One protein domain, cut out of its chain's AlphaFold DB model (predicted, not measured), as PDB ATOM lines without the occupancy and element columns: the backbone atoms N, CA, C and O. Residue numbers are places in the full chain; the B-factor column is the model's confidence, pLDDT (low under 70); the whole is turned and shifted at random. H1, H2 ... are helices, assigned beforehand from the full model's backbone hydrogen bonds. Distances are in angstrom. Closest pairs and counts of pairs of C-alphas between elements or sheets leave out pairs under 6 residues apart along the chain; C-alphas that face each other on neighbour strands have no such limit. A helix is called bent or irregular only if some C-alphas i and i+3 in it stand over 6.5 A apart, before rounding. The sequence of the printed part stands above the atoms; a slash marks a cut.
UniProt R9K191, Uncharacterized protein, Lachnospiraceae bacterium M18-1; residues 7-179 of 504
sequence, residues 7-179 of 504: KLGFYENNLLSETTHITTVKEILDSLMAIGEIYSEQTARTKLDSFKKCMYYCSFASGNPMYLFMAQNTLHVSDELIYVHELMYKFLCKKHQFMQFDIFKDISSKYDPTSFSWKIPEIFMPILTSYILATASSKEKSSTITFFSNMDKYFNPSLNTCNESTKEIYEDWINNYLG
ATOM      1  N   LYS A   7     217.839 286.871 214.681       50.44
ATOM      2  CA  LYS A   7     218.845 285.798 214.589       50.44
ATOM      3  C   LYS A   7     218.456 284.572 215.426       50.44
ATOM      4  O   LYS A   7     218.494 283.458 214.913       50.44
ATOM      5  N   LEU A   8     217.960 284.778 216.646       50.28
ATOM      6  CA  LEU A   8     217.533 283.704 217.547       50.28
ATOM      7  C   LEU A   8     216.428 282.817 216.943       50.28
ATOM      8  O   LEU A   8     216.517 281.594 216.991       50.28
ATOM      9  N   GLY A   9     215.423 283.424 216.299       52.44
ATOM     10  CA  GLY A   9     214.328 282.697 215.643       52.44
ATOM     11  C   GLY A   9     214.787 281.835 214.460       52.44
ATOM     12  O   GLY A   9     214.214 280.780 214.203       52.44
ATOM     13  N   PHE A  10     215.855 282.233 213.761       50.53
ATOM     14  CA  PHE A  10     216.481 281.407 212.727       50.53
ATOM     15  C   PHE A  10     217.221 280.203 213.337       50.53
ATOM     16  O   PHE A  10     217.089 279.085 212.839       50.53
ATOM     17  N   TYR A  11     217.941 280.397 214.446       61.69
ATOM     18  CA  TYR A  11     218.645 279.313 215.141       61.69
ATOM     19  C   TYR A  11     217.707 278.336 215.851       61.69
ATOM     20  O   TYR A  11     217.946 277.133 215.800       61.69
ATOM     21  N   GLU A  12     216.627 278.810 216.471       62.62
ATOM     22  CA  GLU A  12     215.641 277.945 217.129       62.62
ATOM     23  C   GLU A  12     214.962 276.995 216.150       62.62
ATOM     24  O   GLU A  12     214.771 275.823 216.469       62.62
ATOM     25  N   ASN A  13     214.672 277.464 214.937       59.69
ATOM     26  CA  ASN A  13     214.129 276.618 213.880       59.69
ATOM     27  C   ASN A  13     215.119 275.514 213.460       59.69
ATOM     28  O   ASN A  13     214.703 274.374 213.256       59.69
ATOM     29  N   ASN A  14     216.421 275.820 213.403       60.62
ATOM     30  CA  ASN A  14     217.463 274.827 213.115       60.62
ATOM     31  C   ASN A  14     217.646 273.836 214.280       60.62
ATOM     32  O   ASN A  14     217.637 272.628 214.051       60.62
ATOM     33  N   LEU A  15     217.701 274.322 215.526       65.31
ATOM     34  CA  LEU A  15     217.768 273.491 216.737       65.31
ATOM     35  C   LEU A  15     216.596 272.507 216.806       65.31
ATOM     36  O   LEU A  15     216.813 271.332 217.077       65.31
ATOM     37  N   LEU A  16     215.370 272.972 216.536       61.34
ATOM     38  CA  LEU A  16     214.154 272.155 216.562       61.34
ATOM     39  C   LEU A  16     214.123 271.104 215.445       61.34
ATOM     40  O   LEU A  16     213.627 270.002 215.678       61.34
ATOM     41  N   SER A  17     214.689 271.401 214.271       58.59
ATOM     42  CA  SER A  17     214.748 270.456 213.145       58.59
ATOM     43  C   SER A  17     215.623 269.219 213.409       58.59
ATOM     44  O   SER A  17     215.383 268.169 212.818       58.59
ATOM     45  N   GLU A  18     216.567 269.305 214.354       59.31
ATOM     46  CA  GLU A  18     217.473 268.214 214.751       59.31
ATOM     47  C   GLU A  18     216.965 267.398 215.966       59.31
ATOM     48  O   GLU A  18     217.516 266.348 216.297       59.31
ATOM     49  N   THR A  19     215.879 267.826 216.627       59.16
ATOM     50  CA  THR A  19     215.397 267.240 217.906       59.16
ATOM     51  C   THR A  19     214.791 265.841 217.824       59.16
ATOM     52  O   THR A  19     214.432 265.260 218.852       59.16
ATOM     53  N   THR A  20     214.672 265.258 216.630       59.59
ATOM     54  CA  THR A  20     214.222 263.866 216.478       59.59
ATOM     55  C   THR A  20     215.277 262.852 216.920       59.59
ATOM     56  O   THR A  20     214.943 261.686 217.135       59.59
ATOM     57  N   HIS A  21     216.539 263.270 217.053       70.88
ATOM     58  CA  HIS A  21     217.626 262.411 217.503       70.88
ATOM     59  C   HIS A  21     217.603 262.213 219.033       70.88
ATOM     60  O   HIS A  21     217.455 263.165 219.802       70.88
ATOM     61  N   ILE A  22     217.744 260.961 219.480       77.88
ATOM     62  CA  ILE A  22     217.882 260.614 220.900       77.88
ATOM     63  C   ILE A  22     219.372 260.517 221.210       77.88
ATOM     64  O   ILE A  22     220.021 259.563 220.789       77.88
ATOM     65  N   THR A  23     219.884 261.473 221.983       85.50
ATOM     66  CA  THR A  23     221.284 261.492 222.413       85.50
ATOM     67  C   THR A  23     221.512 260.439 223.493       85.50
ATOM     68  O   THR A  23     220.803 260.372 224.502       85.50
ATOM     69  N   THR A  24     222.534 259.616 223.323       86.81
ATOM     70  CA  THR A  24     222.950 258.627 224.314       86.81
ATOM     71  C   THR A  24     223.889 259.249 225.347       86.81
ATOM     72  O   THR A  24     224.665 260.160 225.066       86.81
ATOM     73  N   VAL A  25     223.898 258.704 226.569       87.62
ATOM     74  CA  VAL A  25     224.875 259.113 227.599       87.62
ATOM     75  C   VAL A  25     226.312 258.913 227.108       87.62
ATOM     76  O   VAL A  25     227.190 259.692 227.464       87.62
ATOM     77  N   LYS A  26     226.554 257.893 226.274       89.06
ATOM     78  CA  LYS A  26     227.874 257.623 225.706       89.06
ATOM     79  C   LYS A  26     228.352 258.772 224.815       89.06
ATOM     80  O   LYS A  26     229.470 259.220 225.008       89.06
ATOM     81  N   GLU A  27     227.503 259.304 223.939       90.06
ATOM     82  CA  GLU A  27     227.854 260.452 223.084       90.06
ATOM     83  C   GLU A  27     228.207 261.698 223.907       90.06
ATOM     84  O   GLU A  27     229.157 262.413 223.590       90.06
ATOM     85  N   ILE A  28     227.501 261.926 225.021       90.94
ATOM     86  CA  ILE A  28     227.828 263.017 225.950       90.94
ATOM     87  C   ILE A  28     229.190 262.776 226.614       90.94
ATOM     88  O   ILE A  28     229.998 263.698 226.710       90.94
ATOM     89  N   LEU A  29     229.471 261.548 227.063       91.81
ATOM     90  CA  LEU A  29     230.761 261.193 227.665       91.81
ATOM     91  C   LEU A  29     231.914 261.301 226.662       91.81
ATOM     92  O   LEU A  29     232.959 261.845 227.012       91.81
ATOM     93  N   ASP A  30     231.718 260.848 225.426       90.19
ATOM     94  CA  ASP A  30     232.704 260.948 224.349       90.19
ATOM     95  C   ASP A  30     233.005 262.424 224.036       90.19
ATOM     96  O   ASP A  30     234.171 262.817 223.950       90.19
ATOM     97  N   SER A  31     231.972 263.278 223.989       89.62
ATOM     98  CA  SER A  31     232.134 264.731 223.845       89.62
ATOM     99  C   SER A  31     232.900 265.351 225.024       89.62
ATOM    100  O   SER A  31     233.827 266.134 224.813       89.62
ATOM    101  N   LEU A  32     232.575 264.965 226.265       91.06
ATOM    102  CA  LEU A  32     233.272 265.422 227.476       91.06
ATOM    103  C   LEU A  32     234.749 265.036 227.485       91.06
ATOM    104  O   LEU A  32     235.586 265.841 227.889       91.06
ATOM    105  N   MET A  33     235.067 263.813 227.065       88.31
ATOM    106  CA  MET A  33     236.444 263.332 226.986       88.31
ATOM    107  C   MET A  33     237.235 264.066 225.909       88.31
ATOM    108  O   MET A  33     238.368 264.469 226.171       88.31
ATOM    109  N   ALA A  34     236.623 264.308 224.747       86.94
ATOM    110  CA  ALA A  34     237.249 265.040 223.651       86.94
ATOM    111  C   ALA A  34     237.516 266.514 224.005       86.94
ATOM    112  O   ALA A  34     238.638 266.986 223.855       86.94
ATOM    113  N   ILE A  35     236.506 267.237 224.502       84.25
ATOM    114  CA  ILE A  35     236.608 268.680 224.787       84.25
ATOM    115  C   ILE A  35     237.369 268.950 226.089       84.25
ATOM    116  O   ILE A  35     238.136 269.905 226.189       84.25
ATOM    117  N   GLY A  36     237.150 268.124 227.111       79.62
ATOM    118  CA  GLY A  36     237.763 268.297 228.425       79.62
ATOM    119  C   GLY A  36     239.157 267.687 228.561       79.62
ATOM    120  O   GLY A  36     239.698 267.745 229.665       79.62
ATOM    121  N   GLU A  37     239.688 267.066 227.499       80.25
ATOM    122  CA  GLU A  37     240.933 266.278 227.509       80.25
ATOM    123  C   GLU A  37     240.948 265.240 228.651       80.25
ATOM    124  O   GLU A  37     241.931 265.058 229.374       80.25
ATOM    125  N   ILE A  38     239.808 264.574 228.869       81.81
ATOM    126  CA  ILE A  38     239.626 263.624 229.970       81.81
ATOM    127  C   ILE A  38     239.967 262.218 229.480       81.81
ATOM    128  O   ILE A  38     239.265 261.655 228.649       81.81
ATOM    129  N   TYR A  39     240.996 261.609 230.067       82.06
ATOM    130  CA  TYR A  39     241.459 260.265 229.693       82.06
ATOM    131  C   TYR A  39     240.726 259.112 230.404       82.06
ATOM    132  O   TYR A  39     241.031 257.946 230.170       82.06
ATOM    133  N   SER A  40     239.784 259.419 231.302       89.75
ATOM    134  CA  SER A  40     239.029 258.438 232.091       89.75
ATOM    135  C   SER A  40     237.525 258.666 231.963       89.75
ATOM    136  O   SER A  40     237.002 259.695 232.400       89.75
ATOM    137  N   GLU A  41     236.814 257.662 231.449       89.75
ATOM    138  CA  GLU A  41     235.351 257.679 231.352       89.75
ATOM    139  C   GLU A  41     234.697 257.859 232.732       89.75
ATOM    140  O   GLU A  41     233.720 258.594 232.873       89.75
ATOM    141  N   GLN A  42     235.273 257.266 233.786       89.00
ATOM    142  CA  GLN A  42     234.768 257.417 235.153       89.00
ATOM    143  C   GLN A  42     234.811 258.878 235.619       89.00
ATOM    144  O   GLN A  42     233.879 259.362 236.265       89.00
ATOM    145  N   THR A  43     235.872 259.605 235.262       88.56
ATOM    146  CA  THR A  43     235.988 261.036 235.564       88.56
ATOM    147  C   THR A  43     234.954 261.845 234.784       88.56
ATOM    148  O   THR A  43     234.304 262.712 235.370       88.56
ATOM    149  N   ALA A  44     234.743 261.542 233.499       89.38
ATOM    150  CA  ALA A  44     233.698 262.182 232.697       89.38
ATOM    151  C   ALA A  44     232.294 261.934 233.286       89.38
ATOM    152  O   ALA A  44     231.504 262.872 233.406       89.38
ATOM    153  N   ARG A  45     232.018 260.712 233.767       90.81
ATOM    154  CA  ARG A  45     230.766 260.359 234.463       90.81
ATOM    155  C   ARG A  45     230.551 261.178 235.729       90.81
ATOM    156  O   ARG A  45     229.484 261.755 235.891       90.81
ATOM    157  N   THR A  46     231.572 261.319 236.577       89.50
ATOM    158  CA  THR A  46     231.464 262.140 237.801       89.50
ATOM    159  C   THR A  46     231.129 263.603 237.485       89.50
ATOM    160  O   THR A  46     230.312 264.215 238.174       89.50
ATOM    161  N   LYS A  47     231.717 264.169 236.422       90.81
ATOM    162  CA  LYS A  47     231.404 265.538 235.981       90.81
ATOM    163  C   LYS A  47     229.966 265.660 235.468       90.81
ATOM    164  O   LYS A  47     229.266 266.600 235.838       90.81
ATOM    165  N   LEU A  48     229.512 264.695 234.669       92.06
ATOM    166  CA  LEU A  48     228.134 264.644 234.182       92.06
ATOM    167  C   LEU A  48     227.124 264.510 235.334       92.06
ATOM    168  O   LEU A  48     226.099 265.189 235.334       92.06
ATOM    169  N   ASP A  49     227.417 263.684 236.338       89.00
ATOM    170  CA  ASP A  49     226.538 263.490 237.494       89.00
ATOM    171  C   ASP A  49     226.449 264.741 238.378       89.00
ATOM    172  O   ASP A  49     225.375 265.038 238.904       89.00
ATOM    173  N   SER A  50     227.533 265.519 238.491       87.06
ATOM    174  CA  SER A  50     227.515 266.838 239.142       87.06
ATOM    175  C   SER A  50     226.571 267.809 238.425       87.06
ATOM    176  O   SER A  50     225.740 268.455 239.067       87.06
ATOM    177  N   PHE A  51     226.625 267.858 237.093       90.94
ATOM    178  CA  PHE A  51     225.716 268.678 236.293       90.94
ATOM    179  C   PHE A  51     224.248 268.242 236.429       90.94
ATOM    180  O   PHE A  51     223.384 269.076 236.707       90.94
ATOM    181  N   LYS A  52     223.957 266.942 236.303       90.06
ATOM    182  CA  LYS A  52     222.606 266.392 236.505       90.06
ATOM    183  C   LYS A  52     222.053 266.738 237.890       90.06
ATOM    184  O   LYS A  52     220.892 267.126 238.006       90.06
ATOM    185  N   LYS A  53     222.896 266.672 238.929       85.69
ATOM    186  CA  LYS A  53     222.540 267.073 240.295       85.69
ATOM    187  C   LYS A  53     222.113 268.543 240.329       85.69
ATOM    188  O   LYS A  53     221.061 268.848 240.883       85.69
ATOM    189  N   CYS A  54     222.868 269.439 239.688       86.00
ATOM    190  CA  CYS A  54     222.506 270.859 239.590       86.00
ATOM    191  C   CYS A  54     221.138 271.051 238.918       86.00
ATOM    192  O   CYS A  54     220.280 271.734 239.475       86.00
ATOM    193  N   MET A  55     220.903 270.403 237.771       88.06
ATOM    194  CA  MET A  55     219.627 270.494 237.043       88.06
ATOM    195  C   MET A  55     218.447 269.963 237.864       88.06
ATOM    196  O   MET A  55     217.387 270.588 237.887       88.06
ATOM    197  N   TYR A  56     218.639 268.852 238.583       84.19
ATOM    198  CA  TYR A  56     217.617 268.281 239.457       84.19
ATOM    199  C   TYR A  56     217.202 269.258 240.559       84.19
ATOM    200  O   TYR A  56     216.020 269.570 240.681       84.19
ATOM    201  N   TYR A  57     218.151 269.798 241.328       79.81
ATOM    202  CA  TYR A  57     217.819 270.727 242.417       79.81
ATOM    203  C   TYR A  57     217.260 272.062 241.902       79.81
ATOM    204  O   TYR A  57     216.343 272.610 242.513       79.81
ATOM    205  N   CYS A  58     217.723 272.547 240.746       81.12
ATOM    206  CA  CYS A  58     217.180 273.761 240.126       81.12
ATOM    207  C   CYS A  58     215.752 273.576 239.585       81.12
ATOM    208  O   CYS A  58     215.028 274.559 239.436       81.12
ATOM    209  N   SER A  59     215.297 272.339 239.359       80.00
ATOM    210  CA  SER A  59     213.928 272.070 238.893       80.00
ATOM    211  C   SER A  59     212.829 272.478 239.877       80.00
ATOM    212  O   SER A  59     211.690 272.719 239.476       80.00
ATOM    213  N   PHE A  60     213.177 272.613 241.158       72.62
ATOM    214  CA  PHE A  60     212.261 273.003 242.225       72.62
ATOM    215  C   PHE A  60     212.247 274.519 242.493       72.62
ATOM    216  O   PHE A  60     211.369 275.012 243.204       72.62
ATOM    217  N   ALA A  61     213.197 275.271 241.922       61.03
ATOM    218  CA  ALA A  61     213.399 276.694 242.206       61.03
ATOM    219  C   ALA A  61     212.219 277.578 241.755       61.03
ATOM    220  O   ALA A  61     211.961 278.625 242.347       61.03
ATOM    221  N   SER A  62     211.432 277.124 240.775       52.38
ATOM    222  CA  SER A  62     210.318 277.874 240.178       52.38
ATOM    223  C   SER A  62     209.037 277.970 241.030       52.38
ATOM    224  O   SER A  62     207.987 278.312 240.492       52.38
ATOM    225  N   GLY A  63     209.070 277.683 242.338       51.00
ATOM    226  CA  GLY A  63     207.861 277.842 243.161       51.00
ATOM    227  C   GLY A  63     207.951 277.581 244.664       51.00
ATOM    228  O   GLY A  63     206.915 277.649 245.321       51.00
ATOM    229  N   ASN A  64     209.123 277.270 245.236       56.22
ATOM    230  CA  ASN A  64     209.214 276.963 246.666       56.22
ATOM    231  C   ASN A  64     210.527 277.476 247.319       56.22
ATOM    232  O   ASN A  64     211.605 276.967 247.003       56.22
ATOM    233  N   PRO A  65     210.454 278.437 248.269       55.38
ATOM    234  CA  PRO A  65     211.615 279.017 248.961       55.38
ATOM    235  C   PRO A  65     212.496 278.000 249.701       55.38
ATOM    236  O   PRO A  65     213.706 278.188 249.802       55.38
ATOM    237  N   MET A  66     211.914 276.896 250.181       55.94
ATOM    238  CA  MET A  66     212.632 275.837 250.902       55.94
ATOM    239  C   MET A  66     213.698 275.161 250.025       55.94
ATOM    240  O   MET A  66     214.703 274.666 250.531       55.94
ATOM    241  N   TYR A  67     213.509 275.168 248.703       61.81
ATOM    242  CA  TYR A  67     214.408 274.497 247.769       61.81
ATOM    243  C   TYR A  67     215.629 275.323 247.383       61.81
ATOM    244  O   TYR A  67     216.657 274.727 247.076       61.81
ATOM    245  N   LEU A  68     215.573 276.659 247.466       62.19
ATOM    246  CA  LEU A  68     216.773 277.490 247.317       62.19
ATOM    247  C   LEU A  68     217.776 277.147 248.430       62.19
ATOM    248  O   LEU A  68     218.937 276.865 248.153       62.19
ATOM    249  N   PHE A  69     217.283 277.036 249.667       63.31
ATOM    250  CA  PHE A  69     218.070 276.613 250.825       63.31
ATOM    251  C   PHE A  69     218.634 275.190 250.667       63.31
ATOM    252  O   PHE A  69     219.792 274.927 250.991       63.31
ATOM    253  N   MET A  70     217.851 274.250 250.123       63.25
ATOM    254  CA  MET A  70     218.350 272.898 249.832       63.25
ATOM    255  C   MET A  70     219.404 272.886 248.725       63.25
ATOM    256  O   MET A  70     220.408 272.187 248.860       63.25
ATOM    257  N   ALA A  71     219.201 273.649 247.650       66.56
ATOM    258  CA  ALA A  71     220.163 273.775 246.563       66.56
ATOM    259  C   ALA A  71     221.483 274.375 247.071       66.56
ATOM    260  O   ALA A  71     222.536 273.798 246.811       66.56
ATOM    261  N   GLN A  72     221.429 275.437 247.880       67.19
ATOM    262  CA  GLN A  72     222.598 276.039 248.535       67.19
ATOM    263  C   GLN A  72     223.362 275.013 249.385       67.19
ATOM    264  O   GLN A  72     224.560 274.807 249.185       67.19
ATOM    265  N   ASN A  73     222.661 274.297 250.269       68.19
ATOM    266  CA  ASN A  73     223.276 273.314 251.166       68.19
ATOM    267  C   ASN A  73     223.803 272.061 250.455       68.19
ATOM    268  O   ASN A  73     224.644 271.361 251.010       68.19
ATOM    269  N   THR A  74     223.294 271.744 249.261       72.00
ATOM    270  CA  THR A  74     223.592 270.477 248.571       72.00
ATOM    271  C   THR A  74     224.549 270.630 247.387       72.00
ATOM    272  O   THR A  74     225.251 269.674 247.031       72.00
ATOM    273  N   LEU A  75     224.535 271.791 246.727       74.31
ATOM    274  CA  LEU A  75     225.383 272.096 245.571       74.31
ATOM    275  C   LEU A  75     226.663 272.838 245.975       74.31
ATOM    276  O   LEU A  75     227.644 272.756 245.245       74.31
ATOM    277  N   HIS A  76     226.668 273.519 247.129       75.19
ATOM    278  CA  HIS A  76     227.799 274.305 247.638       75.19
ATOM    279  C   HIS A  76     228.330 275.370 246.652       75.19
ATOM    280  O   HIS A  76     229.499 275.747 246.695       75.19
ATOM    281  N   VAL A  77     227.485 275.882 245.757       75.88
ATOM    282  CA  VAL A  77     227.816 276.969 244.817       75.88
ATOM    283  C   VAL A  77     227.358 278.332 245.354       75.88
ATOM    284  O   VAL A  77     226.621 278.391 246.335       75.88
ATOM    285  N   SER A  78     227.818 279.427 244.740       77.88
ATOM    286  CA  SER A  78     227.329 280.781 245.049       77.88
ATOM    287  C   SER A  78     225.865 280.963 244.641       77.88
ATOM    288  O   SER A  78     225.391 280.297 243.717       77.88
ATOM    289  N   ASP A  79     225.166 281.890 245.298       78.38
ATOM    290  CA  ASP A  79     223.753 282.192 245.035       78.38
ATOM    291  C   ASP A  79     223.525 282.601 243.576       78.38
ATOM    292  O   ASP A  79     222.594 282.135 242.920       78.38
ATOM    293  N   GLU A  80     224.433 283.403 243.026       83.75
ATOM    294  CA  GLU A  80     224.371 283.852 241.639       83.75
ATOM    295  C   GLU A  80     224.537 282.687 240.656       83.75
ATOM    296  O   GLU A  80     223.858 282.633 239.629       83.75
ATOM    297  N   LEU A  81     225.391 281.709 240.975       86.50
ATOM    298  CA  LEU A  81     225.585 280.536 240.125       86.50
ATOM    299  C   LEU A  81     224.370 279.591 240.160       86.50
ATOM    300  O   LEU A  81     224.074 278.951 239.149       86.50
ATOM    301  N   ILE A  82     223.611 279.556 241.265       85.38
ATOM    302  CA  ILE A  82     222.313 278.857 241.320       85.38
ATOM    303  C   ILE A  82     221.350 279.451 240.288       85.38
ATOM    304  O   ILE A  82     220.683 278.702 239.576       85.38
ATOM    305  N   TYR A  83     221.307 280.777 240.150       87.00
ATOM    306  CA  TYR A  83     220.446 281.429 239.162       87.00
ATOM    307  C   TYR A  83     220.854 281.119 237.717       87.00
ATOM    308  O   TYR A  83     219.987 280.856 236.881       87.00
ATOM    309  N   VAL A  84     222.156 281.049 237.426       90.06
ATOM    310  CA  VAL A  84     222.655 280.584 236.117       90.06
ATOM    311  C   VAL A  84     222.221 279.137 235.849       90.06
ATOM    312  O   VAL A  84     221.773 278.808 234.748       90.06
ATOM    313  N   HIS A  85     222.292 278.263 236.857       89.31
ATOM    314  CA  HIS A  85     221.809 276.887 236.746       89.31
ATOM    315  C   HIS A  85     220.287 276.794 236.559       89.31
ATOM    316  O   HIS A  85     219.822 275.935 235.805       89.31
ATOM    317  N   GLU A  86     219.509 277.692 237.166       87.50
ATOM    318  CA  GLU A  86     218.064 277.788 236.949       87.50
ATOM    319  C   GLU A  86     217.727 278.184 235.503       87.50
ATOM    320  O   GLU A  86     216.842 277.581 234.888       87.50
ATOM    321  N   LEU A  87     218.463 279.142 234.928       88.75
ATOM    322  CA  LEU A  87     218.323 279.540 233.521       88.75
ATOM    323  C   LEU A  87     218.638 278.372 232.575       88.75
ATOM    324  O   LEU A  87     217.865 278.092 231.655       88.75
ATOM    325  N   MET A  88     219.711 277.623 232.847       90.25
ATOM    326  CA  MET A  88     220.052 276.417 232.084       90.25
ATOM    327  C   MET A  88     218.973 275.330 232.202       90.25
ATOM    328  O   MET A  88     218.584 274.731 231.198       90.25
ATOM    329  N   TYR A  89     218.428 275.101 233.401       88.88
ATOM    330  CA  TYR A  89     217.313 274.171 233.596       88.88
ATOM    331  C   TYR A  89     216.080 274.588 232.780       88.88
ATOM    332  O   TYR A  89     215.486 273.760 232.082       88.88
ATOM    333  N   LYS A  90     215.705 275.873 232.819       86.06
ATOM    334  CA  LYS A  90     214.584 276.413 232.034       86.06
ATOM    335  C   LYS A  90     214.800 276.202 230.538       86.06
ATOM    336  O   LYS A  90     213.881 275.742 229.857       86.06
ATOM    337  N   PHE A  91     216.011 276.454 230.048       86.56
ATOM    338  CA  PHE A  91     216.375 276.224 228.654       86.56
ATOM    339  C   PHE A  91     216.237 274.749 228.251       86.56
ATOM    340  O   PHE A  91     215.482 274.421 227.331       86.56
ATOM    341  N   LEU A  92     216.911 273.847 228.971       88.31
ATOM    342  CA  LEU A  92     216.969 272.429 228.616       88.31
ATOM    343  C   LEU A  92     215.646 271.695 228.834       88.31
ATOM    344  O   LEU A  92     215.278 270.853 228.020       88.31
ATOM    345  N   CYS A  93     214.939 271.980 229.928       86.50
ATOM    346  CA  CYS A  93     213.819 271.153 230.381       86.50
ATOM    347  C   CYS A  93     212.452 271.784 230.102       86.50
ATOM    348  O   CYS A  93     211.519 271.077 229.730       86.50
ATOM    349  N   LYS A  94     212.299 273.103 230.301       83.50
ATOM    350  CA  LYS A  94     210.995 273.780 230.150       83.50
ATOM    351  C   LYS A  94     210.740 274.230 228.721       83.50
ATOM    352  O   LYS A  94     209.639 274.028 228.223       83.50
ATOM    353  N   LYS A  95     211.746 274.830 228.083       80.12
ATOM    354  CA  LYS A  95     211.605 275.371 226.733       80.12
ATOM    355  C   LYS A  95     211.717 274.289 225.667       80.12
ATOM    356  O   LYS A  95     210.782 274.093 224.901       80.12
ATOM    357  N   HIS A  96     212.856 273.603 225.616       82.38
ATOM    358  CA  HIS A  96     213.162 272.715 224.492       82.38
ATOM    359  C   HIS A  96     212.968 271.226 224.783       82.38
ATOM    360  O   HIS A  96     212.943 270.425 223.856       82.38
ATOM    361  N   GLN A  97     212.836 270.845 226.057       85.81
ATOM    362  CA  GLN A  97     212.760 269.441 226.482       85.81
ATOM    363  C   GLN A  97     213.931 268.570 225.979       85.81
ATOM    364  O   GLN A  97     213.799 267.355 225.830       85.81
ATOM    365  N   PHE A  98     215.085 269.199 225.748       88.94
ATOM    366  CA  PHE A  98     216.367 268.564 225.450       88.94
ATOM    367  C   PHE A  98     216.810 267.616 226.565       88.94
ATOM    368  O   PHE A  98     217.511 266.639 226.314       88.94
ATOM    369  N   MET A  99     216.383 267.888 227.795       89.44
ATOM    370  CA  MET A  99     216.565 267.015 228.942       89.44
ATOM    371  C   MET A  99     215.221 266.798 229.634       89.44
ATOM    372  O   MET A  99     214.480 267.753 229.869       89.44
ATOM    373  N   GLN A 100     214.918 265.551 229.991       88.25
ATOM    374  CA  GLN A 100     213.757 265.212 230.816       88.25
ATOM    375  C   GLN A 100     214.164 264.227 231.908       88.25
ATOM    376  O   GLN A 100     214.969 263.328 231.665       88.25
ATOM    377  N   PHE A 101     213.596 264.392 233.096       86.75
ATOM    378  CA  PHE A 101     213.788 263.505 234.238       86.75
ATOM    379  C   PHE A 101     212.569 263.580 235.154       86.75
ATOM    380  O   PHE A 101     211.851 264.586 235.170       86.75
ATOM    381  N   ASP A 102     212.353 262.525 235.933       78.00
ATOM    382  CA  ASP A 102     211.269 262.488 236.904       78.00
ATOM    383  C   ASP A 102     211.592 263.376 238.111       78.00
ATOM    384  O   ASP A 102     212.616 263.221 238.783       78.00
ATOM    385  N   ILE A 103     210.696 264.323 238.391       70.75
ATOM    386  CA  ILE A 103     210.757 265.162 239.587       70.75
ATOM    387  C   ILE A 103     209.936 264.466 240.667       70.75
ATOM    388  O   ILE A 103     208.703 264.417 240.598       70.75
ATOM    389  N   PHE A 104     210.606 263.919 241.675       65.88
ATOM    390  CA  PHE A 104     209.908 263.302 242.794       65.88
ATOM    391  C   PHE A 104     209.247 264.375 243.673       65.88
ATOM    392  O   PHE A 104     209.835 265.412 243.970       65.88
ATOM    393  N   LYS A 105     207.996 264.128 244.080       57.25
ATOM    394  CA  LYS A 105     207.162 265.097 244.819       57.25
ATOM    395  C   LYS A 105     207.495 265.207 246.313       57.25
ATOM    396  O   LYS A 105     206.965 266.096 246.971       57.25
ATOM    397  N   ASP A 106     208.323 264.312 246.844       57.88
ATOM    398  CA  ASP A 106     208.650 264.231 248.269       57.88
ATOM    399  C   ASP A 106     210.151 264.470 248.500       57.88
ATOM    400  O   ASP A 106     210.989 263.863 247.830       57.88
ATOM    401  N   ILE A 107     210.477 265.316 249.482       52.53
ATOM    402  CA  ILE A 107     211.834 265.651 249.955       52.53
ATOM    403  C   ILE A 107     212.609 264.393 250.386       52.53
ATOM    404  O   ILE A 107     213.840 264.378 250.345       52.53
ATOM    405  N   SER A 108     211.905 263.325 250.774       52.91
ATOM    406  CA  SER A 108     212.501 262.032 251.135       52.91
ATOM    407  C   SER A 108     213.022 261.222 249.934       52.91
ATOM    408  O   SER A 108     213.796 260.274 250.108       52.91
ATOM    409  N   SER A 109     212.622 261.587 248.712       56.84
ATOM    410  CA  SER A 109     212.989 260.864 247.495       56.84
ATOM    411  C   SER A 109     214.434 261.166 247.109       56.84
ATOM    412  O   SER A 109     214.832 262.320 246.941       56.84
ATOM    413  N   LYS A 110     215.244 260.114 246.971       61.22
ATOM    414  CA  LYS A 110     216.660 260.251 246.622       61.22
ATOM    415  C   LYS A 110     216.807 260.633 245.150       61.22
ATOM    416  O   LYS A 110     216.206 260.004 244.287       61.22
ATOM    417  N   TYR A 111     217.652 261.629 244.889       68.19
ATOM    418  CA  TYR A 111     218.169 261.930 243.554       68.19
ATOM    419  C   TYR A 111     218.727 260.652 242.907       68.19
ATOM    420  O   TYR A 111     219.631 260.026 243.466       68.19
ATOM    421  N   ASP A 112     218.188 260.287 241.743       68.94
ATOM    422  CA  ASP A 112     218.666 259.171 240.929       68.94
ATOM    423  C   ASP A 112     219.333 259.714 239.651       68.94
ATOM    424  O   ASP A 112     218.650 260.264 238.787       68.94
ATOM    425  N   PRO A 113     220.661 259.577 239.490       65.75
ATOM    426  CA  PRO A 113     221.374 260.057 238.306       65.75
ATOM    427  C   PRO A 113     221.047 259.275 237.018       65.75
ATOM    428  O   PRO A 113     221.509 259.669 235.939       65.75
ATOM    429  N   THR A 114     220.293 258.172 237.095       67.19
ATOM    430  CA  THR A 114     219.942 257.321 235.944       67.19
ATOM    431  C   THR A 114     218.622 257.695 235.262       67.19
ATOM    432  O   THR A 114     218.391 257.261 234.137       67.19
ATOM    433  N   SER A 115     217.801 258.564 235.860       78.19
ATOM    434  CA  SER A 115     216.455 258.919 235.371       78.19
ATOM    435  C   SER A 115     216.415 259.969 234.246       78.19
ATOM    436  O   SER A 115     215.351 260.485 233.912       78.19
ATOM    437  N   PHE A 116     217.563 260.308 233.654       86.56
ATOM    438  CA  PHE A 116     217.681 261.389 232.674       86.56
ATOM    439  C   PHE A 116     217.596 260.869 231.238       86.56
ATOM    440  O   PHE A 116     218.401 260.030 230.827       86.56
ATOM    441  N   SER A 117     216.689 261.445 230.454       87.38
ATOM    442  CA  SER A 117     216.598 261.266 229.001       87.38
ATOM    443  C   SER A 117     217.046 262.528 228.261       87.38
ATOM    444  O   SER A 117     216.881 263.643 228.765       87.38
ATOM    445  N   TRP A 118     217.634 262.339 227.075       90.06
ATOM    446  CA  TRP A 118     218.359 263.378 226.342       90.06
ATOM    447  C   TRP A 118     217.941 263.415 224.871       90.06
ATOM    448  O   TRP A 118     217.811 262.376 224.223       90.06
ATOM    449  N   LYS A 119     217.740 264.624 224.353       89.62
ATOM    450  CA  LYS A 119     217.425 264.938 222.952       89.62
ATOM    451  C   LYS A 119     218.168 266.213 222.563       89.62
ATOM    452  O   LYS A 119     217.558 267.252 222.314       89.62
ATOM    453  N   ILE A 120     219.492 266.163 222.669       87.50
ATOM    454  CA  ILE A 120     220.366 267.310 222.437       87.50
ATOM    455  C   ILE A 120     220.659 267.405 220.935       87.50
ATOM    456  O   ILE A 120     221.180 266.439 220.374       87.50
ATOM    457  N   PRO A 121     220.376 268.546 220.287       85.19
ATOM    458  CA  PRO A 121     220.830 268.806 218.925       85.19
ATOM    459  C   PRO A 121     222.357 268.738 218.829       85.19
ATOM    460  O   PRO A 121     223.054 269.238 219.719       85.19
ATOM    461  N   GLU A 122     222.890 268.174 217.744       81.50
ATOM    462  CA  GLU A 122     224.341 268.032 217.562       81.50
ATOM    463  C   GLU A 122     225.041 269.394 217.616       81.50
ATOM    464  O   GLU A 122     226.074 269.540 218.272       81.50
ATOM    465  N   ILE A 123     224.422 270.424 217.029       80.69
ATOM    466  CA  ILE A 123     224.951 271.793 217.035       80.69
ATOM    467  C   ILE A 123     225.096 272.390 218.449       80.69
ATOM    468  O   ILE A 123     225.916 273.284 218.662       80.69
ATOM    469  N   PHE A 124     224.336 271.891 219.432       85.94
ATOM    470  CA  PHE A 124     224.374 272.362 220.820       85.94
ATOM    471  C   PHE A 124     225.312 271.535 221.715       85.94
ATOM    472  O   PHE A 124     225.674 271.982 222.806       85.94
ATOM    473  N   MET A 125     225.755 270.353 221.270       87.88
ATOM    474  CA  MET A 125     226.617 269.470 222.064       87.88
ATOM    475  C   MET A 125     227.905 270.144 222.571       87.88
ATOM    476  O   MET A 125     228.184 270.024 223.765       87.88
ATOM    477  N   PRO A 126     228.667 270.912 221.765       88.94
ATOM    478  CA  PRO A 126     229.865 271.603 222.257       88.94
ATOM    479  C   PRO A 126     229.573 272.608 223.382       88.94
ATOM    480  O   PRO A 126     230.351 272.743 224.332       88.94
ATOM    481  N   ILE A 127     228.425 273.287 223.303       90.94
ATOM    482  CA  ILE A 127     227.971 274.274 224.288       90.94
ATOM    483  C   ILE A 127     227.594 273.572 225.597       90.94
ATOM    484  O   ILE A 127     228.082 273.945 226.668       90.94
ATOM    485  N   LEU A 128     226.782 272.512 225.510       92.25
ATOM    486  CA  LEU A 128     226.391 271.694 226.658       92.25
ATOM    487  C   LEU A 128     227.614 271.080 227.352       92.25
ATOM    488  O   LEU A 128     227.722 271.132 228.577       92.25
ATOM    489  N   THR A 129     228.551 270.530 226.584       92.56
ATOM    490  CA  THR A 129     229.775 269.927 227.118       92.56
ATOM    491  C   THR A 129     230.626 270.958 227.855       92.56
ATOM    492  O   THR A 129     231.048 270.707 228.986       92.56
ATOM    493  N   SER A 130     230.808 272.148 227.278       93.69
ATOM    494  CA  SER A 130     231.517 273.257 227.933       93.69
ATOM    495  C   SER A 130     230.863 273.637 229.265       93.69
ATOM    496  O   SER A 130     231.557 273.830 230.265       93.69
ATOM    497  N   TYR A 131     229.527 273.638 229.310       94.88
ATOM    498  CA  TYR A 131     228.743 273.891 230.521       94.88
ATOM    499  C   TYR A 131     228.922 272.830 231.595       94.88
ATOM    500  O   TYR A 131     229.149 273.163 232.762       94.88
ATOM    501  N   ILE A 132     228.867 271.553 231.225       94.31
ATOM    502  CA  ILE A 132     229.092 270.449 232.162       94.31
ATOM    503  C   ILE A 132     230.501 270.549 232.761       94.31
ATOM    504  O   ILE A 132     230.674 270.413 233.976       94.31
ATOM    505  N   LEU A 133     231.510 270.835 231.934       92.75
ATOM    506  CA  LEU A 133     232.892 270.979 232.386       92.75
ATOM    507  C   LEU A 133     233.077 272.199 233.296       92.75
ATOM    508  O   LEU A 133     233.720 272.074 234.338       92.75
ATOM    509  N   ALA A 134     232.491 273.350 232.953       92.62
ATOM    510  CA  ALA A 134     232.535 274.554 233.784       92.62
ATOM    511  C   ALA A 134     231.833 274.347 235.135       92.62
ATOM    512  O   ALA A 134     232.369 274.736 236.177       92.62
ATOM    513  N   THR A 135     230.688 273.659 235.132       91.00
ATOM    514  CA  THR A 135     229.950 273.281 236.348       91.00
ATOM    515  C   THR A 135     230.815 272.395 237.235       91.00
ATOM    516  O   THR A 135     231.029 272.703 238.401       91.00
ATOM    517  N   ALA A 136     231.417 271.344 236.674       87.75
ATOM    518  CA  ALA A 136     232.250 270.427 237.445       87.75
ATOM    519  C   ALA A 136     233.592 271.025 237.906       87.75
ATOM    520  O   ALA A 136     234.228 270.493 238.814       87.75
ATOM    521  N   SER A 137     234.057 272.093 237.258       86.94
ATOM    522  CA  SER A 137     235.239 272.856 237.676       86.94
ATOM    523  C   SER A 137     234.915 273.928 238.718       86.94
ATOM    524  O   SER A 137     235.834 274.521 239.286       86.94
ATOM    525  N   SER A 138     233.630 274.163 238.994       82.19
ATOM    526  CA  SER A 138     233.187 275.074 240.040       82.19
ATOM    527  C   SER A 138     233.326 274.392 241.404       82.19
ATOM    528  O   SER A 138     232.670 273.398 241.698       82.19
ATOM    529  N   LYS A 139     234.237 274.907 242.231       71.25
ATOM    530  CA  LYS A 139     234.417 274.540 243.645       71.25
ATOM    531  C   LYS A 139     233.472 275.337 244.555       71.25
ATOM    532  O   LYS A 139     232.752 276.221 244.087       71.25
ATOM    533  N   GLU A 140     233.525 275.074 245.860       65.94
ATOM    534  CA  GLU A 140     232.774 275.862 246.839       65.94
ATOM    535  C   GLU A 140     233.035 277.366 246.676       65.94
ATOM    536  O   GLU A 140     234.189 277.790 246.574       65.94
ATOM    537  N   LYS A 141     231.960 278.164 246.634       64.50
ATOM    538  CA  LYS A 141     231.999 279.628 246.422       64.50
ATOM    539  C   LYS A 141     232.609 280.074 245.087       64.50
ATOM    540  O   LYS A 141     233.160 281.170 244.984       64.50
ATOM    541  N   SER A 142     232.509 279.242 244.051       75.81
ATOM    542  CA  SER A 142     232.890 279.658 242.699       75.81
ATOM    543  C   SER A 142     232.120 280.886 242.260       75.81
ATOM    544  O   SER A 142     230.904 280.975 242.424       75.81
ATOM    545  N   SER A 143     232.854 281.814 241.670       84.31
ATOM    546  CA  SER A 143     232.292 283.046 241.155       84.31
ATOM    547  C   SER A 143     231.687 282.855 239.765       84.31
ATOM    548  O   SER A 143     232.159 282.008 238.997       84.31
ATOM    549  N   THR A 144     230.667 283.640 239.416       89.31
ATOM    550  CA  THR A 144     230.068 283.604 238.074       89.31
ATOM    551  C   THR A 144     231.075 284.031 237.011       89.31
ATOM    552  O   THR A 144     231.145 283.415 235.948       89.31
ATOM    553  N   ILE A 145     231.956 284.986 237.328       89.06
ATOM    554  CA  ILE A 145     233.065 285.391 236.454       89.06
ATOM    555  C   ILE A 145     233.960 284.186 236.125       89.06
ATOM    556  O   ILE A 145     234.280 283.944 234.958       89.06
ATOM    557  N   THR A 146     234.354 283.407 237.137       90.12
ATOM    558  CA  THR A 146     235.185 282.206 236.950       90.12
ATOM    559  C   THR A 146     234.438 281.121 236.181       90.12
ATOM    560  O   THR A 146     235.029 280.485 235.310       90.12
ATOM    561  N   PHE A 147     233.149 280.923 236.463       92.94
ATOM    562  CA  PHE A 147     232.309 279.970 235.743       92.94
ATOM    563  C   PHE A 147     232.252 280.285 234.242       92.94
ATOM    564  O   PHE A 147     232.587 279.424 233.429       92.94
ATOM    565  N   PHE A 148     231.929 281.527 233.868       93.75
ATOM    566  CA  PHE A 148     231.892 281.938 232.462       93.75
ATOM    567  C   PHE A 148     233.282 281.921 231.810       93.75
ATOM    568  O   PHE A 148     233.410 281.527 230.660       93.75
ATOM    569  N   SER A 149     234.349 282.235 232.547       92.88
ATOM    570  CA  SER A 149     235.716 282.098 232.016       92.88
ATOM    571  C   SER A 149     236.078 280.632 231.725       92.88
ATOM    572  O   SER A 149     236.759 280.332 230.746       92.88
ATOM    573  N   ASN A 150     235.618 279.697 232.565       92.69
ATOM    574  CA  ASN A 150     235.781 278.264 232.323       92.69
ATOM    575  C   ASN A 150     234.930 277.791 231.140       92.69
ATOM    576  O   ASN A 150     235.404 276.972 230.359       92.69
ATOM    577  N   MET A 151     233.712 278.317 230.987       93.81
ATOM    578  CA  MET A 151     232.889 278.092 229.796       93.81
ATOM    579  C   MET A 151     233.646 278.473 228.527       93.81
ATOM    580  O   MET A 151     233.771 277.639 227.633       93.81
ATOM    581  N   ASP A 152     234.186 279.696 228.478       93.38
ATOM    582  CA  ASP A 152     234.942 280.201 227.328       93.38
ATOM    583  C   ASP A 152     236.160 279.289 227.062       93.38
ATOM    584  O   ASP A 152     236.404 278.845 225.939       93.38
ATOM    585  N   LYS A 153     236.895 278.922 228.125       92.69
ATOM    586  CA  LYS A 153     238.051 278.014 228.058       92.69
ATOM    587  C   LYS A 153     237.705 276.657 227.439       92.69
ATOM    588  O   LYS A 153     238.481 276.174 226.620       92.69
ATOM    589  N   TYR A 154     236.608 276.029 227.862       92.00
ATOM    590  CA  TYR A 154     236.220 274.701 227.377       92.00
ATOM    591  C   TYR A 154     235.557 274.740 226.002       92.00
ATOM    592  O   TYR A 154     235.659 273.763 225.271       92.00
ATOM    593  N   PHE A 155     234.942 275.857 225.618       90.94
ATOM    594  CA  PHE A 155     234.329 275.994 224.301       90.94
ATOM    595  C   PHE A 155     235.358 276.272 223.196       90.94
ATOM    596  O   PHE A 155     235.230 275.765 222.083       90.94
ATOM    597  N   ASN A 156     236.416 277.031 223.498       87.56
ATOM    598  CA  ASN A 156     237.427 277.437 222.517       87.56
ATOM    599  C   ASN A 156     238.030 276.285 221.679       87.56
ATOM    600  O   ASN A 156     238.154 276.464 220.466       87.56
ATOM    601  N   PRO A 157     238.372 275.101 222.233       83.56
ATOM    602  CA  PRO A 157     238.841 273.961 221.439       83.56
ATOM    603  C   PRO A 157     237.854 273.505 220.355       83.56
ATOM    604  O   PRO A 157     238.278 273.062 219.287       83.56
ATOM    605  N   SER A 158     236.546 273.644 220.597       78.25
ATOM    606  CA  SER A 158     235.495 273.277 219.642       78.25
ATOM    607  C   SER A 158     235.417 274.224 218.443       78.25
ATOM    608  O   SER A 158     234.888 273.834 217.408       78.25
ATOM    609  N   LEU A 159     235.995 275.429 218.516       76.81
ATOM    610  CA  LEU A 159     236.063 276.355 217.376       76.81
ATOM    611  C   LEU A 159     236.905 275.814 216.215       76.81
ATOM    612  O   LEU A 159     236.715 276.233 215.080       76.81
ATOM    613  N   ASN A 160     237.819 274.879 216.484       68.81
ATOM    614  CA  ASN A 160     238.635 274.252 215.444       68.81
ATOM    615  C   ASN A 160     237.854 273.209 214.628       68.81
ATOM    616  O   ASN A 160     238.289 272.833 213.542       68.81
ATOM    617  N   THR A 161     236.735 272.710 215.160       66.38
ATOM    618  CA  THR A 161     235.925 271.635 214.566       66.38
ATOM    619  C   THR A 161     234.501 272.070 214.216       66.38
ATOM    620  O   THR A 161     233.841 271.391 213.433       66.38
ATOM    621  N   CYS A 162     234.032 273.193 214.762       65.81
ATOM    622  CA  CYS A 162     232.714 273.771 214.508       65.81
ATOM    623  C   CYS A 162     232.793 274.933 213.502       65.81
ATOM    624  O   CYS A 162     233.843 275.545 213.318       65.81
ATOM    625  N   ASN A 163     231.676 275.260 212.849       68.19
ATOM    626  CA  ASN A 163     231.608 276.386 211.909       68.19
ATOM    627  C   ASN A 163     231.414 277.736 212.644       68.19
ATOM    628  O   ASN A 163     231.099 277.772 213.835       68.19
ATOM    629  N   GLU A 164     231.565 278.864 211.931       66.69
ATOM    630  CA  GLU A 164     231.355 280.214 212.498       66.69
ATOM    631  C   GLU A 164     229.971 280.375 213.151       66.69
ATOM    632  O   GLU A 164     229.846 281.065 214.163       66.69
ATOM    633  N   SER A 165     228.951 279.670 212.646       72.25
ATOM    634  CA  SER A 165     227.598 279.734 213.204       72.25
ATOM    635  C   SER A 165     227.507 279.172 214.628       72.25
ATOM    636  O   SER A 165     226.792 279.741 215.446       72.25
ATOM    637  N   THR A 166     228.279 278.139 214.988       76.19
ATOM    638  CA  THR A 166     228.295 277.598 216.360       76.19
ATOM    639  C   THR A 166     228.890 278.591 217.360       76.19
ATOM    640  O   THR A 166     228.432 278.664 218.499       76.19
ATOM    641  N   LYS A 167     229.880 279.394 216.946       82.88
ATOM    642  CA  LYS A 167     230.454 280.455 217.788       82.88
ATOM    643  C   LYS A 167     229.453 281.578 218.037       82.88
ATOM    644  O   LYS A 167     229.336 282.044 219.167       82.88
ATOM    645  N   GLU A 168     228.743 282.005 216.994       81.44
ATOM    646  CA  GLU A 168     227.685 283.010 217.131       81.44
ATOM    647  C   GLU A 168     226.570 282.509 218.056       81.44
ATOM    648  O   GLU A 168     226.188 283.234 218.969       81.44
ATOM    649  N   ILE A 169     226.121 281.257 217.887       81.56
ATOM    650  CA  ILE A 169     225.119 280.624 218.761       81.56
ATOM    651  C   ILE A 169     225.607 280.577 220.206       81.56
ATOM    652  O   ILE A 169     224.837 280.866 221.115       81.56
ATOM    653  N   TYR A 170     226.872 280.217 220.433       87.19
ATOM    654  CA  TYR A 170     227.452 280.208 221.771       87.19
ATOM    655  C   TYR A 170     227.393 281.593 222.408       87.19
ATOM    656  O   TYR A 170     226.767 281.740 223.450       87.19
ATOM    657  N   GLU A 171     227.983 282.614 221.782       85.88
ATOM    658  CA  GLU A 171     228.013 283.969 222.344       85.88
ATOM    659  C   GLU A 171     226.606 284.510 222.606       85.88
ATOM    660  O   GLU A 171     226.323 285.038 223.681       85.88
ATOM    661  N   ASP A 172     225.706 284.341 221.646       79.75
ATOM    662  CA  ASP A 172     224.314 284.757 221.761       79.75
ATOM    663  C   ASP A 172     223.614 284.034 222.923       79.75
ATOM    664  O   ASP A 172     223.005 284.668 223.785       79.75
ATOM    665  N   TRP A 173     223.800 282.718 223.041       85.50
ATOM    666  CA  TRP A 173     223.238 281.924 224.129       85.50
ATOM    667  C   TRP A 173     223.792 282.333 225.499       85.50
ATOM    668  O   TRP A 173     223.024 282.551 226.437       85.50
ATOM    669  N   ILE A 174     225.107 282.493 225.656       88.19
ATOM    670  CA  ILE A 174     225.667 282.754 226.990       88.19
ATOM    671  C   ILE A 174     225.346 284.173 227.471       88.19
ATOM    672  O   ILE A 174     225.157 284.391 228.669       88.19
ATOM    673  N   ASN A 175     225.225 285.127 226.546       84.19
ATOM    674  CA  ASN A 175     224.844 286.497 226.876       84.19
ATOM    675  C   ASN A 175     223.331 286.636 227.098       84.19
ATOM    676  O   ASN A 175     222.928 287.181 228.125       84.19
ATOM    677  N   ASN A 176     222.500 286.106 226.195       78.56
ATOM    678  CA  ASN A 176     221.054 286.350 226.199       78.56
ATOM    679  C   ASN A 176     220.251 285.300 226.983       78.56
ATOM    680  O   ASN A 176     219.203 285.628 227.528       78.56
ATOM    681  N   TYR A 177     220.727 284.060 227.123       83.62
ATOM    682  CA  TYR A 177     220.035 283.043 227.931       83.62
ATOM    683  C   TYR A 177     220.613 282.895 229.329       83.62
ATOM    684  O   TYR A 177     219.856 282.829 230.294       83.62
ATOM    685  N   LEU A 178     221.938 282.807 229.449       88.44
ATOM    686  CA  LEU A 178     222.579 282.624 230.755       88.44
ATOM    687  C   LEU A 178     222.862 283.940 231.485       88.44
ATOM    688  O   LEU A 178     223.275 283.906 232.643       88.44
ATOM    689  N   GLY A 179     222.653 285.088 230.833       87.94
ATOM    690  CA  GLY A 179     222.829 286.399 231.450       87.94
ATOM    691  C   GLY A 179     224.272 286.682 231.866       87.94
ATOM    692  O   GLY A 179     224.483 287.300 232.909       87.94
TER     693      GLY A 179
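Overview. This is residues 7 to 179 of the 504 residues of an uncharacterized protein of Lachnospiraceae bacterium M18-1 (UniProt R9K191). Seven helices, H2 to H8, pack into a compact body with H6 in the middle, H2 and H3 crossing it about perpendicular, and H7 folded back beside it as a hairpin, while H1 lies at the margin and touches no helix. H4 and H5 pack on the last residues of H3 toward one end of the longest axis, the turn between H7 and H8 lies toward the other end, and a long loop, residues 96 to 121, joins H5 to H6. The printed part has 173 residues, with the helices named H1 to H8 along the chain and no named strand, and its class is all helix. The helix packing is mostly crossed, with 1 of 9 pairs at a shallow tilt. The radius of gyration of the C-alphas is 15.5 A, and the spans are 45 by 31 by 30 A.

Arrangement. H1, residues 7 to 17, touches no helix; it is close but not clearly touching to H6, residues 122 to 137, the closest C-alphas being Leu 15 and Ile 123, 7.4 A apart. H2, residues 25 to 35, touches H6, the closest C-alphas being Leu 32 and Thr 129, 5.7 A apart. H3, residues 41 to 58, touches H6 with residues 47 to 51 alone, about perpendicular at 89 degrees, the closest C-alphas being Lys 47 and Ala 136, 5.2 A apart. H3 and H4, residues 65 to 75, form a helical hairpin at a shallow tilt of 15 degrees, opposite ways; H3 touches H4 with residues 53 to 58 alone, the closest C-alphas being Tyr 57 and Ala 71, 5.7 A apart. H5, residues 79 to 95, touches H3 with residues 82 to 89 alone, about perpendicular at 90 degrees, the closest C-alphas being Cys 58 and Glu 86, 5.2 A apart. H6 and H7, residues 144 to 160, form a helical hairpin at a steep tilt of 41 degrees, opposite ways, the closest C-alphas being Ser 130 and Tyr 154, 5.0 A apart. H8, residues 164 to 176, only just touches H6, with 3 pairs of C-alphas within 8 A, the closest being Ile 127 and Tyr 170, 6.5 A apart. H3 and H7 are apart, for instance. Every O i to N i+4 pair is within hydrogen-bond range in H1, H2, H3 and H8; the counts are 6 of 7 in H4, 12 of 13 in H5, 10 of 12 in H6 and 9 of 13 in H7.

Along the chain. H1 begins at C-alpha 7 (218.845, 285.798, 214.589). H3 is 25.8 A long, H5 23.0 A, H6 23.4 A and H7 25.9 A. H6 is irregular, with C-alphas 123 and 126 7.2 A apart; H7 is only just irregular, with C-alphas 154 and 157 6.53 A apart. H8 ends at C-alpha 176 (221.054, 286.350, 226.199).

Size, cuts and confidence. The farthest C-alphas, Ser 108 and Glu 164, are 46.7 A apart. The printed part has no cut. The link from H5 to H6 is long, and within it residues 99 to 100 pair antiparallel with residues 117 to 118. The mean pLDDT of the printed part is 79.3, and 45 residues are under 70, among them 7 to 20, 61 to 73 and 104 to 114.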